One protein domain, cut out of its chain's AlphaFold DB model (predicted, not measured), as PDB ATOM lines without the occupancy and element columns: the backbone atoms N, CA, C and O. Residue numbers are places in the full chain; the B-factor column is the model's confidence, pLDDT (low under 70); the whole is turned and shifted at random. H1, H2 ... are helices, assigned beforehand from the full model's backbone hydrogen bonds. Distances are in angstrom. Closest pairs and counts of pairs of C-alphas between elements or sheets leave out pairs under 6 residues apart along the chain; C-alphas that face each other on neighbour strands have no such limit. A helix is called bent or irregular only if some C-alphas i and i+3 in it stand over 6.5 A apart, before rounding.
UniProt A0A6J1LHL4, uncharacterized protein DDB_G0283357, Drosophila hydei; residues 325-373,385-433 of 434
ATOM      1  N   ASP A 325     -50.736  14.765   3.595       69.00
ATOM      2  CA  ASP A 325     -50.026  13.843   4.482       69.00
ATOM      3  C   ASP A 325     -48.529  14.138   4.526       69.00
ATOM      4  O   ASP A 325     -47.904  13.936   5.551       69.00
ATOM      5  N   TYR A 326     -47.926  14.677   3.460       67.94
ATOM      6  CA  TYR A 326     -46.484  14.943   3.466       67.94
ATOM      7  C   TYR A 326     -46.087  16.069   4.430       67.94
ATOM      8  O   TYR A 326     -45.064  15.966   5.099       67.94
ATOM      9  N   ILE A 327     -46.890  17.137   4.533       75.88
ATOM     10  CA  ILE A 327     -46.582  18.252   5.442       75.88
ATOM     11  C   ILE A 327     -46.780  17.841   6.909       75.88
ATOM     12  O   ILE A 327     -45.959  18.180   7.760       75.88
ATOM     13  N   THR A 328     -47.824  17.060   7.206       75.50
ATOM     14  CA  THR A 328     -48.079  16.535   8.553       75.50
ATOM     15  C   THR A 328     -47.076  15.446   8.918       75.50
ATOM     16  O   THR A 328     -46.540  15.484  10.021       75.50
ATOM     17  N   LEU A 329     -46.729  14.551   7.988       77.75
ATOM     18  CA  LEU A 329     -45.672  13.548   8.141       77.75
ATOM     19  C   LEU A 329     -44.315  14.212   8.373       77.75
ATOM     20  O   LEU A 329     -43.596  13.791   9.270       77.75
ATOM     21  N   ALA A 330     -43.967  15.261   7.622       75.81
ATOM     22  CA  ALA A 330     -42.728  16.005   7.829       75.81
ATOM     23  C   ALA A 330     -42.705  16.675   9.209       75.81
ATOM     24  O   ALA A 330     -41.703  16.581   9.911       75.81
ATOM     25  N   GLY A 331     -43.817  17.280   9.637       79.69
ATOM     26  CA  GLY A 331     -43.956  17.835  10.986       79.69
ATOM     27  C   GLY A 331     -43.846  16.775  12.087       79.69
ATOM     28  O   GLY A 331     -43.185  17.012  13.096       79.69
ATOM     29  N   PHE A 332     -44.428  15.591  11.884       78.50
ATOM     30  CA  PHE A 332     -44.384  14.484  12.841       78.50
ATOM     31  C   PHE A 332     -43.000  13.832  12.902       78.50
ATOM     32  O   PHE A 332     -42.482  13.599  13.988       78.50
ATOM     33  N   LEU A 333     -42.373  13.599  11.747       77.56
ATOM     34  CA  LEU A 333     -41.005  13.100  11.628       77.56
ATOM     35  C   LEU A 333     -40.026  14.073  12.277       77.56
ATOM     36  O   LEU A 333     -39.095  13.656  12.961       77.56
ATOM     37  N   LEU A 334     -40.262  15.372  12.104       78.81
ATOM     38  CA  LEU A 334     -39.444  16.388  12.722       78.81
ATOM     39  C   LEU A 334     -39.653  16.464  14.229       78.81
ATOM     40  O   LEU A 334     -38.674  16.459  14.968       78.81
ATOM     41  N   GLY A 335     -40.904  16.470  14.690       80.69
ATOM     42  CA  GLY A 335     -41.234  16.369  16.108       80.69
ATOM     43  C   GLY A 335     -40.567  15.148  16.741       80.69
ATOM     44  O   GLY A 335     -39.867  15.287  17.740       80.69
ATOM     45  N   TYR A 336     -40.665  13.992  16.086       80.19
ATOM     46  CA  TYR A 336     -40.030  12.742  16.496       80.19
ATOM     47  C   TYR A 336     -38.497  12.834  16.547       80.19
ATOM     48  O   TYR A 336     -37.870  12.419  17.525       80.19
ATOM     49  N   LEU A 337     -37.873  13.427  15.525       76.50
ATOM     50  CA  LEU A 337     -36.427  13.635  15.489       76.50
ATOM     51  C   LEU A 337     -35.985  14.575  16.618       76.50
ATOM     52  O   LEU A 337     -35.010  14.284  17.309       76.50
ATOM     53  N   THR A 338     -36.724  15.664  16.853       77.44
ATOM     54  CA  THR A 338     -36.438  16.582  17.959       77.44
ATOM     55  C   THR A 338     -36.614  15.904  19.314       77.44
ATOM     56  O   THR A 338     -35.724  16.027  20.149       77.44
ATOM     57  N   SER A 339     -37.671  15.113  19.533       78.94
ATOM     58  CA  SER A 339     -37.864  14.394  20.796       78.94
ATOM     59  C   SER A 339     -36.764  13.366  21.053       78.94
ATOM     60  O   SER A 339     -36.272  13.281  22.175       78.94
ATOM     61  N   ASN A 340     -36.314  12.646  20.021       77.06
ATOM     62  CA  ASN A 340     -35.194  11.710  20.140       77.06
ATOM     63  C   ASN A 340     -33.879  12.428  20.443       77.06
ATOM     64  O   ASN A 340     -33.122  11.981  21.301       77.06
ATOM     65  N   MET A 341     -33.623  13.562  19.786       77.50
ATOM     66  CA  MET A 341     -32.441  14.374  20.066       77.50
ATOM     67  C   MET A 341     -32.475  14.935  21.487       77.50
ATOM     68  O   MET A 341     -31.467  14.870  22.179       77.50
ATOM     69  N   LEU A 342     -33.622  15.427  21.968       76.44
ATOM     70  CA  LEU A 342     -33.759  15.897  23.349       76.44
ATOM     71  C   LEU A 342     -33.589  14.764  24.365       76.44
ATOM     72  O   LEU A 342     -32.925  14.963  25.380       76.44
ATOM     73  N   PHE A 343     -34.146  13.581  24.101       79.62
ATOM     74  CA  PHE A 343     -33.969  12.418  24.971       79.62
ATOM     75  C   PHE A 343     -32.497  11.999  25.033       79.62
ATOM     76  O   PHE A 343     -31.950  11.813  26.120       79.62
ATOM     77  N   PHE A 344     -31.831  11.951  23.878       78.44
ATOM     78  CA  PHE A 344     -30.404  11.666  23.794       78.44
ATOM     79  C   PHE A 344     -29.566  12.735  24.502       78.44
ATOM     80  O   PHE A 344     -28.662  12.391  25.253       78.44
ATOM     81  N   LEU A 345     -29.894  14.021  24.341       77.19
ATOM     82  CA  LEU A 345     -29.248  15.128  25.053       77.19
ATOM     83  C   LEU A 345     -29.428  15.001  26.567       77.19
ATOM     84  O   LEU A 345     -28.469  15.164  27.313       77.19
ATOM     85  N   CYS A 346     -30.635  14.682  27.034       78.25
ATOM     86  CA  CYS A 346     -30.924  14.522  28.455       78.25
ATOM     87  C   CYS A 346     -30.166  13.328  29.053       78.25
ATOM     88  O   CYS A 346     -29.559  13.436  30.124       78.25
ATOM     89  N   TRP A 347     -30.141  12.204  28.334       87.19
ATOM     90  CA  TRP A 347     -29.353  11.032  28.708       87.19
ATOM     91  C   TRP A 347     -27.852  11.346  28.712       87.19
ATOM     92  O   TRP A 347     -27.152  11.047  29.682       87.19
ATOM     93  N   TYR A 348     -27.372  12.053  27.689       80.06
ATOM     94  CA  TYR A 348     -25.980  12.462  27.560       80.06
ATOM     95  C   TYR A 348     -25.557  13.434  28.664       80.06
ATOM     96  O   TYR A 348     -24.501  13.242  29.253       80.06
ATOM     97  N   PHE A 349     -26.373  14.430  29.018       79.50
ATOM     98  CA  PHE A 349     -26.082  15.328  30.141       79.50
ATOM     99  C   PHE A 349     -26.055  14.591  31.476       79.50
ATOM    100  O   PHE A 349     -25.231  14.909  32.331       79.50
ATOM    101  N   THR A 350     -26.916  13.589  31.653       82.38
ATOM    102  CA  THR A 350     -26.914  12.747  32.856       82.38
ATOM    103  C   THR A 350     -25.612  11.951  32.952       82.38
ATOM    104  O   THR A 350     -24.959  11.946  33.998       82.38
ATOM    105  N   TRP A 351     -25.181  11.353  31.839       85.12
ATOM    106  CA  TRP A 351     -23.913  10.638  31.755       85.12
ATOM    107  C   TRP A 351     -22.706  11.571  31.939       85.12
ATOM    108  O   TRP A 351     -21.824  11.289  32.751       85.12
ATOM    109  N   LEU A 352     -22.697  12.722  31.262       76.00
ATOM    110  CA  LEU A 352     -21.637  13.727  31.333       76.00
ATOM    111  C   LEU A 352     -21.520  14.308  32.741       76.00
ATOM    112  O   LEU A 352     -20.412  14.449  33.246       76.00
ATOM    113  N   LYS A 353     -22.638  14.565  33.425       80.56
ATOM    114  CA  LYS A 353     -22.642  14.962  34.837       80.56
ATOM    115  C   LYS A 353     -21.966  13.904  35.711       80.56
ATOM    116  O   LYS A 353     -21.151  14.258  36.559       80.56
ATOM    117  N   GLY A 354     -22.257  12.622  35.481       81.00
ATOM    118  CA  GLY A 354     -21.587  11.515  36.164       81.00
ATOM    119  C   GLY A 354     -20.077  11.508  35.918       81.00
ATOM    120  O   GLY A 354     -19.300  11.407  36.868       81.00
ATOM    121  N   GLN A 355     -19.656  11.705  34.667       75.94
ATOM    122  CA  GLN A 355     -18.237  11.784  34.316       75.94
ATOM    123  C   GLN A 355     -17.552  12.995  34.944       75.94
ATOM    124  O   GLN A 355     -16.482  12.843  35.517       75.94
ATOM    125  N   VAL A 356     -18.174  14.174  34.921       76.69
ATOM    126  CA  VAL A 356     -17.619  15.392  35.530       76.69
ATOM    127  C   VAL A 356     -17.484  15.240  37.045       76.69
ATOM    128  O   VAL A 356     -16.469  15.646  37.602       76.69
ATOM    129  N   VAL A 357     -18.453  14.621  37.726       79.06
ATOM    130  CA  VAL A 357     -18.361  14.359  39.173       79.06
ATOM    131  C   VAL A 357     -17.266  13.338  39.478       79.06
ATOM    132  O   VAL A 357     -16.467  13.553  40.389       79.06
ATOM    133  N   LYS A 358     -17.184  12.253  38.700       78.31
ATOM    134  CA  LYS A 358     -16.133  11.240  38.849       78.31
ATOM    135  C   LYS A 358     -14.749  11.839  38.591       78.31
ATOM    136  O   LYS A 358     -13.826  11.579  39.354       78.31
ATOM    137  N   LEU A 359     -14.632  12.701  37.582       70.50
ATOM    138  CA  LEU A 359     -13.404  13.409  37.244       70.50
ATOM    139  C   LEU A 359     -13.015  14.417  38.325       70.50
ATOM    140  O   LEU A 359     -11.865  14.432  38.750       70.50
ATOM    141  N   ARG A 360     -13.971  15.209  38.823       73.19
ATOM    142  CA  ARG A 360     -13.763  16.142  39.937       73.19
ATOM    143  C   ARG A 360     -13.225  15.410  41.161       73.19
ATOM    144  O   ARG A 360     -12.241  15.850  41.746       73.19
ATOM    145  N   ASN A 361     -13.851  14.293  41.521       77.25
ATOM    146  CA  ASN A 361     -13.443  13.508  42.681       77.25
ATOM    147  C   ASN A 361     -12.064  12.863  42.482       77.25
ATOM    148  O   ASN A 361     -11.326  12.720  43.450       77.25
ATOM    149  N   HIS A 362     -11.707  12.504  41.245       75.06
ATOM    150  CA  HIS A 362     -10.432  11.858  40.937       75.06
ATOM    151  C   HIS A 362      -9.262  12.843  40.770       75.06
ATOM    152  O   HIS A 362      -8.128  12.485  41.068       75.06
ATOM    153  N   PHE A 363      -9.512  14.065  40.286       62.56
ATOM    154  CA  PHE A 363      -8.446  15.017  39.948       62.56
ATOM    155  C   PHE A 363      -8.288  16.183  40.912       62.56
ATOM    156  O   PHE A 363      -7.158  16.622  41.110       62.56
ATOM    157  N   LEU A 364      -9.372  16.715  41.484       58.81
ATOM    158  CA  LEU A 364      -9.281  18.012  42.160       58.81
ATOM    159  C   LEU A 364      -9.168  17.937  43.677       58.81
ATOM    160  O   LEU A 364      -8.587  18.845  44.270       58.81
ATOM    161  N   GLY A 365      -9.721  16.923  44.343       72.06
ATOM    162  CA  GLY A 365      -9.940  17.075  45.785       72.06
ATOM    163  C   GLY A 365     -10.624  18.430  46.078       72.06
ATOM    164  O   GLY A 365     -11.577  18.792  45.393       72.06
ATOM    165  N   GLN A 366     -10.131  19.211  47.049       58.56
ATOM    166  CA  GLN A 366     -10.669  20.548  47.380       58.56
ATOM    167  C   GLN A 366     -10.238  21.705  46.446       58.56
ATOM    168  O   GLN A 366     -10.665  22.835  46.679       58.56
ATOM    169  N   ALA A 367      -9.415  21.482  45.416       59.50
ATOM    170  CA  ALA A 367      -8.915  22.566  44.561       59.50
ATOM    171  C   ALA A 367      -9.969  23.098  43.562       59.50
ATOM    172  O   ALA A 367     -10.940  22.415  43.224       59.50
ATOM    173  N   ASN A 368      -9.779  24.332  43.080       60.34
ATOM    174  CA  ASN A 368     -10.714  25.023  42.189       60.34
ATOM    175  C   ASN A 368     -10.511  24.642  40.711       60.34
ATOM    176  O   ASN A 368      -9.402  24.648  40.189       60.34
ATOM    177  N   LEU A 369     -11.620  24.395  40.004       61.19
ATOM    178  CA  LEU A 369     -11.682  24.022  38.576       61.19
ATOM    179  C   LEU A 369     -11.041  25.042  37.625       61.19
ATOM    180  O   LEU A 369     -10.617  24.686  36.531       61.19
ATOM    181  N   TRP A 370     -10.976  26.300  38.056       59.69
ATOM    182  CA  TRP A 370     -10.395  27.401  37.293       59.69
ATOM    183  C   TRP A 370      -8.875  27.306  37.174       59.69
ATOM    184  O   TRP A 370      -8.337  27.522  36.097       59.69
ATOM    185  N   GLU A 371      -8.203  26.908  38.252       62.81
ATOM    186  CA  GLU A 371      -6.746  26.732  38.294       62.81
ATOM    187  C   GLU A 371      -6.310  25.528  37.442       62.81
ATOM    188  O   GLU A 371      -5.201  25.468  36.928       62.81
ATOM    189  N   PHE A 372      -7.232  24.587  37.218       59.59
ATOM    190  CA  PHE A 372      -7.013  23.408  36.387       59.59
ATOM    191  C   PHE A 372      -7.145  23.682  34.880       59.59
ATOM    192  O   PHE A 372      -6.587  22.960  34.053       59.59
ATOM    193  N   PHE A 373      -7.922  24.702  34.513       60.22
ATOM    194  CA  PHE A 373      -8.109  25.115  33.122       60.22
ATOM    195  C   PHE A 373      -7.044  26.099  32.640       60.22
ATOM    196  O   PHE A 373      -7.032  26.415  31.448       60.22
ATOM    197  N   THR A 385      -4.237  14.712  32.273       64.56
ATOM    198  CA  THR A 385      -5.488  15.390  32.616       64.56
ATOM    199  C   THR A 385      -6.007  16.260  31.483       64.56
ATOM    200  O   THR A 385      -7.214  16.322  31.258       64.56
ATOM    201  N   LYS A 386      -5.100  16.867  30.706       64.38
ATOM    202  CA  LYS A 386      -5.462  17.571  29.466       64.38
ATOM    203  C   LYS A 386      -6.095  16.607  28.452       64.38
ATOM    204  O   LYS A 386      -7.070  16.970  27.797       64.38
ATOM    205  N   LEU A 387      -5.621  15.360  28.395       67.31
ATOM    206  CA  LEU A 387      -6.165  14.313  27.522       67.31
ATOM    207  C   LEU A 387      -7.570  13.850  27.939       67.31
ATOM    208  O   LEU A 387      -8.354  13.435  27.090       67.31
ATOM    209  N   LEU A 388      -7.912  13.968  29.225       70.19
ATOM    210  CA  LEU A 388      -9.231  13.615  29.757       70.19
ATOM    211  C   LEU A 388     -10.225  14.791  29.718       70.19
ATOM    212  O   LEU A 388     -11.430  14.590  29.595       70.19
ATOM    213  N   LEU A 389      -9.728  16.027  29.736       69.81
ATOM    214  CA  LEU A 389     -10.540  17.235  29.570       69.81
ATOM    215  C   LEU A 389     -10.893  17.505  28.097       69.81
ATOM    216  O   LEU A 389     -11.986  17.986  27.796       69.81
ATOM    217  N   ALA A 390     -10.003  17.139  27.169       72.69
ATOM    218  CA  ALA A 390     -10.219  17.243  25.728       72.69
ATOM    219  C   ALA A 390     -11.549  16.624  25.237       72.69
ATOM    220  O   ALA A 390     -12.286  17.323  24.537       72.69
ATOM    221  N   PRO A 391     -11.939  15.385  25.607       74.12
ATOM    222  CA  PRO A 391     -13.219  14.812  25.189       74.12
ATOM    223  C   PRO A 391     -14.431  15.521  25.807       74.12
ATOM    224  O   PRO A 391     -15.500  15.517  25.204       74.12
ATOM    225  N   ILE A 392     -14.282  16.168  26.967       75.62
ATOM    226  CA  ILE A 392     -15.360  16.951  27.592       75.62
ATOM    227  C   ILE A 392     -15.583  18.250  26.815       75.62
ATOM    228  O   ILE A 392     -16.720  18.580  26.483       75.62
ATOM    229  N   ILE A 393     -14.505  18.955  26.464       77.69
ATOM    230  CA  ILE A 393     -14.570  20.167  25.634       77.69
ATOM    231  C   ILE A 393     -15.112  19.824  24.240       77.69
ATOM    232  O   ILE A 393     -15.986  20.524  23.725       77.69
ATOM    233  N   LEU A 394     -14.651  18.716  23.652       80.19
ATOM    234  CA  LEU A 394     -15.159  18.204  22.382       80.19
ATOM    235  C   LEU A 394     -16.651  17.857  22.479       80.19
ATOM    236  O   LEU A 394     -17.422  18.242  21.604       80.19
ATOM    237  N   GLY A 395     -17.076  17.209  23.566       80.25
ATOM    238  CA  GLY A 395     -18.481  16.918  23.851       80.25
ATOM    239  C   GLY A 395     -19.332  18.186  23.946       80.25
ATOM    240  O   GLY A 395     -20.358  18.287  23.277       80.25
ATOM    241  N   CYS A 396     -18.884  19.198  24.694       75.44
ATOM    242  CA  CYS A 396     -19.550  20.502  24.767       75.44
ATOM    243  C   CYS A 396     -19.626  21.209  23.404       75.44
ATOM    244  O   CYS A 396     -20.655  21.803  23.084       75.44
ATOM    245  N   SER A 397     -18.577  21.116  22.585       76.75
ATOM    246  CA  SER A 397     -18.559  21.668  21.225       76.75
ATOM    247  C   SER A 397     -19.568  20.967  20.305       76.75
ATOM    248  O   SER A 397     -20.347  21.626  19.613       76.75
ATOM    249  N   ILE A 398     -19.633  19.631  20.352       79.38
ATOM    250  CA  ILE A 398     -20.607  18.837  19.590       79.38
ATOM    251  C   ILE A 398     -22.034  19.176  20.029       79.38
ATOM    252  O   ILE A 398     -22.897  19.403  19.183       79.38
ATOM    253  N   LEU A 399     -22.282  19.286  21.335       78.75
ATOM    254  CA  LEU A 399     -23.579  19.704  21.868       78.75
ATOM    255  C   LEU A 399     -23.978  21.096  21.371       78.75
ATOM    256  O   LEU A 399     -25.108  21.287  20.923       78.75
ATOM    257  N   TYR A 400     -23.051  22.055  21.407       81.25
ATOM    258  CA  TYR A 400     -23.284  23.398  20.885       81.25
ATOM    259  C   TYR A 400     -23.628  23.372  19.388       81.25
ATOM    260  O   TYR A 400     -24.562  24.049  18.956       81.25
ATOM    261  N   CYS A 401     -22.942  22.533  18.605       78.88
ATOM    262  CA  CYS A 401     -23.247  22.313  17.193       78.88
ATOM    263  C   CYS A 401     -24.664  21.751  16.994       78.88
ATOM    264  O   CYS A 401     -25.436  22.310  16.216       78.88
ATOM    265  N   VAL A 402     -25.054  20.713  17.742       79.81
ATOM    266  CA  VAL A 402     -26.393  20.100  17.655       79.81
ATOM    267  C   VAL A 402     -27.491  21.095  18.026       79.81
ATOM    268  O   VAL A 402     -28.490  21.193  17.316       79.81
ATOM    269  N   VAL A 403     -27.301  21.878  19.090       82.62
ATOM    270  CA  VAL A 403     -28.252  22.926  19.493       82.62
ATOM    271  C   VAL A 403     -28.378  23.994  18.404       82.62
ATOM    272  O   VAL A 403     -29.491  24.413  18.087       82.62
ATOM    273  N   ASN A 404     -27.269  24.396  17.774       81.06
ATOM    274  CA  ASN A 404     -27.302  25.329  16.649       81.06
ATOM    275  C   ASN A 404     -28.017  24.749  15.422       81.06
ATOM    276  O   ASN A 404     -28.825  25.450  14.815       81.06
ATOM    277  N   VAL A 405     -27.778  23.482  15.073       78.25
ATOM    278  CA  VAL A 405     -28.481  22.798  13.973       78.25
ATOM    279  C   VAL A 405     -29.975  22.711  14.269       78.25
ATOM    280  O   VAL A 405     -30.782  23.046  13.408       78.25
ATOM    281  N   LEU A 406     -30.356  22.344  15.492       78.69
ATOM    282  CA  LEU A 406     -31.753  22.295  15.915       78.69
ATOM    283  C   LEU A 406     -32.413  23.679  15.829       78.69
ATOM    284  O   LEU A 406     -33.526  23.811  15.326       78.69
ATOM    285  N   HIS A 407     -31.713  24.724  16.266       79.75
ATOM    286  CA  HIS A 407     -32.194  26.100  16.189       79.75
ATOM    287  C   HIS A 407     -32.327  26.597  14.739       79.75
ATOM    288  O   HIS A 407     -33.314  27.256  14.403       79.75
ATOM    289  N   LEU A 408     -31.379  26.254  13.861       74.69
ATOM    290  CA  LEU A 408     -31.476  26.513  12.422       74.69
ATOM    291  C   LEU A 408     -32.654  25.770  11.805       74.69
ATOM    292  O   LEU A 408     -33.377  26.348  11.000       74.69
ATOM    293  N   LEU A 409     -32.886  24.528  12.218       75.06
ATOM    294  CA  LEU A 409     -33.991  23.721  11.738       75.06
ATOM    295  C   LEU A 409     -35.332  24.332  12.169       75.06
ATOM    296  O   LEU A 409     -36.217  24.505  11.338       75.06
ATOM    297  N   ILE A 410     -35.475  24.747  13.431       76.12
ATOM    298  CA  ILE A 410     -36.673  25.457  13.909       76.12
ATOM    299  C   ILE A 410     -36.892  26.743  13.106       76.12
ATOM    300  O   ILE A 410     -38.023  27.052  12.731       76.12
ATOM    301  N   LYS A 411     -35.824  27.491  12.813       75.31
ATOM    302  CA  LYS A 411     -35.900  28.690  11.969       75.31
ATOM    303  C   LYS A 411     -36.292  28.371  10.528       75.31
ATOM    304  O   LYS A 411     -37.094  29.111   9.973       75.31
ATOM    305  N   LEU A 412     -35.776  27.287   9.951       71.31
ATOM    306  CA  LEU A 412     -36.118  26.815   8.608       71.31
ATOM    307  C   LEU A 412     -37.602  26.449   8.534       71.31
ATOM    308  O   LEU A 412     -38.328  26.970   7.697       71.31
ATOM    309  N   VAL A 413     -38.079  25.656   9.491       74.19
ATOM    310  CA  VAL A 413     -39.494  25.289   9.610       74.19
ATOM    311  C   VAL A 413     -40.344  26.539   9.766       74.19
ATOM    312  O   VAL A 413     -41.334  26.707   9.069       74.19
ATOM    313  N   ARG A 414     -39.938  27.474  10.627       71.56
ATOM    314  CA  ARG A 414     -40.666  28.730  10.819       71.56
ATOM    315  C   ARG A 414     -40.613  29.652   9.595       71.56
ATOM    316  O   ARG A 414     -41.499  30.487   9.466       71.56
ATOM    317  N   ALA A 415     -39.620  29.519   8.719       70.06
ATOM    318  CA  ALA A 415     -39.529  30.250   7.455       70.06
ATOM    319  C   ALA A 415     -40.366  29.597   6.336       70.06
ATOM    320  O   ALA A 415     -40.951  30.314   5.523       70.06
ATOM    321  N   ASP A 416     -40.495  28.269   6.339       63.25
ATOM    322  CA  ASP A 416     -41.298  27.517   5.365       63.25
ATOM    323  C   ASP A 416     -42.790  27.453   5.731       63.25
ATOM    324  O   ASP A 416     -43.651  27.433   4.847       63.25
ATOM    325  N   VAL A 417     -43.137  27.502   7.021       58.12
ATOM    326  CA  VAL A 417     -44.527  27.545   7.510       58.12
ATOM    327  C   VAL A 417     -45.333  28.727   6.945       58.12
ATOM    328  O   VAL A 417     -46.423  28.482   6.438       58.12
ATOM    329  N   PRO A 418     -44.876  29.998   6.935       57.22
ATOM    330  CA  PRO A 418     -45.688  31.088   6.400       57.22
ATOM    331  C   PRO A 418     -45.928  30.956   4.893       57.22
ATOM    332  O   PRO A 418     -47.010  31.300   4.434       57.22
ATOM    333  N   ARG A 419     -44.982  30.414   4.114       55.69
ATOM    334  CA  ARG A 419     -45.180  30.222   2.666       55.69
ATOM    335  C   ARG A 419     -46.131  29.065   2.373       55.69
ATOM    336  O   ARG A 419     -47.059  29.221   1.590       55.69
ATOM    337  N   THR A 420     -45.957  27.943   3.064       55.47
ATOM    338  CA  THR A 420     -46.814  26.761   2.892       55.47
ATOM    339  C   THR A 420     -48.236  26.984   3.408       55.47
ATOM    340  O   THR A 420     -49.184  26.552   2.757       55.47
ATOM    341  N   VAL A 421     -48.413  27.703   4.522       57.12
ATOM    342  CA  VAL A 421     -49.737  28.050   5.064       57.12
ATOM    343  C   VAL A 421     -50.440  29.084   4.187       57.12
ATOM    344  O   VAL A 421     -51.628  28.924   3.923       57.12
ATOM    345  N   VAL A 422     -49.737  30.107   3.684       63.78
ATOM    346  CA  VAL A 422     -50.339  31.092   2.766       63.78
ATOM    347  C   VAL A 422     -50.759  30.432   1.453       63.78
ATOM    348  O   VAL A 422     -51.889  30.648   1.017       63.78
ATOM    349  N   ASP A 423     -49.927  29.563   0.876       61.78
ATOM    350  CA  ASP A 423     -50.289  28.811  -0.329       61.78
ATOM    351  C   ASP A 423     -51.461  27.853  -0.073       61.78
ATOM    352  O   ASP A 423     -52.339  27.695  -0.925       61.78
ATOM    353  N   PHE A 424     -51.527  27.235   1.109       63.53
ATOM    354  CA  PHE A 424     -52.625  26.348   1.491       63.53
ATOM    355  C   PHE A 424     -53.941  27.111   1.679       63.53
ATOM    356  O   PHE A 424     -54.969  26.701   1.139       63.53
ATOM    357  N   VAL A 425     -53.910  28.256   2.366       69.88
ATOM    358  CA  VAL A 425     -55.076  29.132   2.551       69.88
ATOM    359  C   VAL A 425     -55.537  29.702   1.211       69.88
ATOM    360  O   VAL A 425     -56.725  29.639   0.904       69.88
ATOM    361  N   GLN A 426     -54.623  30.174   0.358       71.31
ATOM    362  CA  GLN A 426     -54.973  30.646  -0.986       71.31
ATOM    363  C   GLN A 426     -55.572  29.536  -1.855       71.31
ATOM    364  O   GLN A 426     -56.493  29.793  -2.631       71.31
ATOM    365  N   ARG A 427     -55.090  28.297  -1.720       69.75
ATOM    366  CA  ARG A 427     -55.627  27.144  -2.452       69.75
ATOM    367  C   ARG A 427     -56.999  26.714  -1.932       69.75
ATOM    368  O   ARG A 427     -57.845  26.350  -2.741       69.75
ATOM    369  N   ILE A 428     -57.252  26.806  -0.627       73.19
ATOM    370  CA  ILE A 428     -58.578  26.561  -0.037       73.19
ATOM    371  C   ILE A 428     -59.576  27.631  -0.476       73.19
ATOM    372  O   ILE A 428     -60.656  27.286  -0.948       73.19
ATOM    373  N   VAL A 429     -59.207  28.911  -0.393       75.06
ATOM    374  CA  VAL A 429     -60.074  30.022  -0.815       75.06
ATOM    375  C   VAL A 429     -60.406  29.921  -2.306       75.06
ATOM    376  O   VAL A 429     -61.548  30.145  -2.692       75.06
ATOM    377  N   ARG A 430     -59.447  29.501  -3.142       71.06
ATOM    378  CA  ARG A 430     -59.673  29.267  -4.577       71.06
ATOM    379  C   ARG A 430     -60.573  28.060  -4.867       71.06
ATOM    380  O   ARG A 430     -61.259  28.067  -5.878       71.06
ATOM    381  N   ASN A 431     -60.566  27.037  -4.013       71.12
ATOM    382  CA  ASN A 431     -61.354  25.816  -4.212       71.12
ATOM    383  C   ASN A 431     -62.763  25.885  -3.595       71.12
ATOM    384  O   ASN A 431     -63.605  25.064  -3.946       71.12
ATOM    385  N   HIS A 432     -63.013  26.809  -2.661       66.38
ATOM    386  CA  HIS A 432     -64.297  26.948  -1.957       66.38
ATOM    387  C   HIS A 432     -65.162  28.109  -2.493       66.38
ATOM    388  O   HIS A 432     -66.250  28.360  -1.974       66.38
ATOM    389  N   TRP A 433     -64.706  28.818  -3.528       44.94
ATOM    390  CA  TRP A 433     -65.532  29.791  -4.241       44.94
ATOM    391  C   TRP A 433     -66.112  29.125  -5.501       44.94
ATOM    392  O   TRP A 433     -65.336  28.858  -6.422       44.94
TER     393      TRP A 433
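AT A GLANCE: This is residues 325 to 373 and 385 to 433 of the 434 residues of the protein "uncharacterized protein DDB_G0283357" of Drosophila hydei (UniProt A0A6J1LHL4). Two long helices, H1 and H3, run side by side in opposite ways and make a thin rod, loosely paired with few close C-alphas between them. The tiny helix H2 sits by the end of the rod where H1 ends and H3 begins, while at the other end residues 421 to 433, of which 421 to 431 belong to H3, stick out alone. The printed part has 98 residues, with three named helices in the order H1, H2, H3 and no named strand, and its class is all helix. It is extended, with a radius of gyration of the C-alphas of 22.1 A, and it spans 76 by 20 by 19 A.

IN THESE COORDINATES: The printed part begins with H1, residues 325 to 363, from C-alpha 325 at (-50.026, 13.843, 4.482) to C-alpha 363 at (-8.446, 15.017, 39.948), a length of 54.7 A. H2 follows as residues 369 to 372, 5.2 A from first to last C-alpha. H3 is the longest helix, residues 385 to 431, with C-alpha 385 at (-5.488, 15.390, 32.616) and C-alpha 431 at (-61.354, 25.816, -4.212), 67.7 A apart. H3 is neither bent nor irregular, but only just: C-alphas 415 and 418 are 6.3 A apart.

HOW THE PARTS SIT: H1 and H3 touch, with 4 pairs of C-alphas within 8 A. Their closest C-alphas are those of Thr 338 and Leu 406, 7.7 A apart. They run opposite ways at a shallow tilt of 16 degrees, and their centres are 14.6 A apart. H3 touches H1 with residues 385 to 406 alone. H2 touches no helix: it is only just apart from H1, with the closest C-alphas 8.3 A apart, and it is apart from H3. Every pair of O of residue i and N of residue i+4 in H1 is within hydrogen-bond range, as are 39 of 43 in H3, while H2 is too short for such a pair.

THE WHOLE: The C-alphas farthest apart are those of Gln 366 and Trp 433, at 75.9 A. Without residues 421 to 433, which stand free, the body has 85 residues and spans 57 by 19 by 19 A. The link from H1 to H2 is tight, with 5 residues. The link from H2 to H3 runs across the cut, where residues 374 to 384 are not printed and C-alphas 373 and 385 are 10.1 A apart. The mean pLDDT of the printed part is 72.6, and 29 residues are under 70, among them 366 to 373, 385 to 387 and 416 to 425.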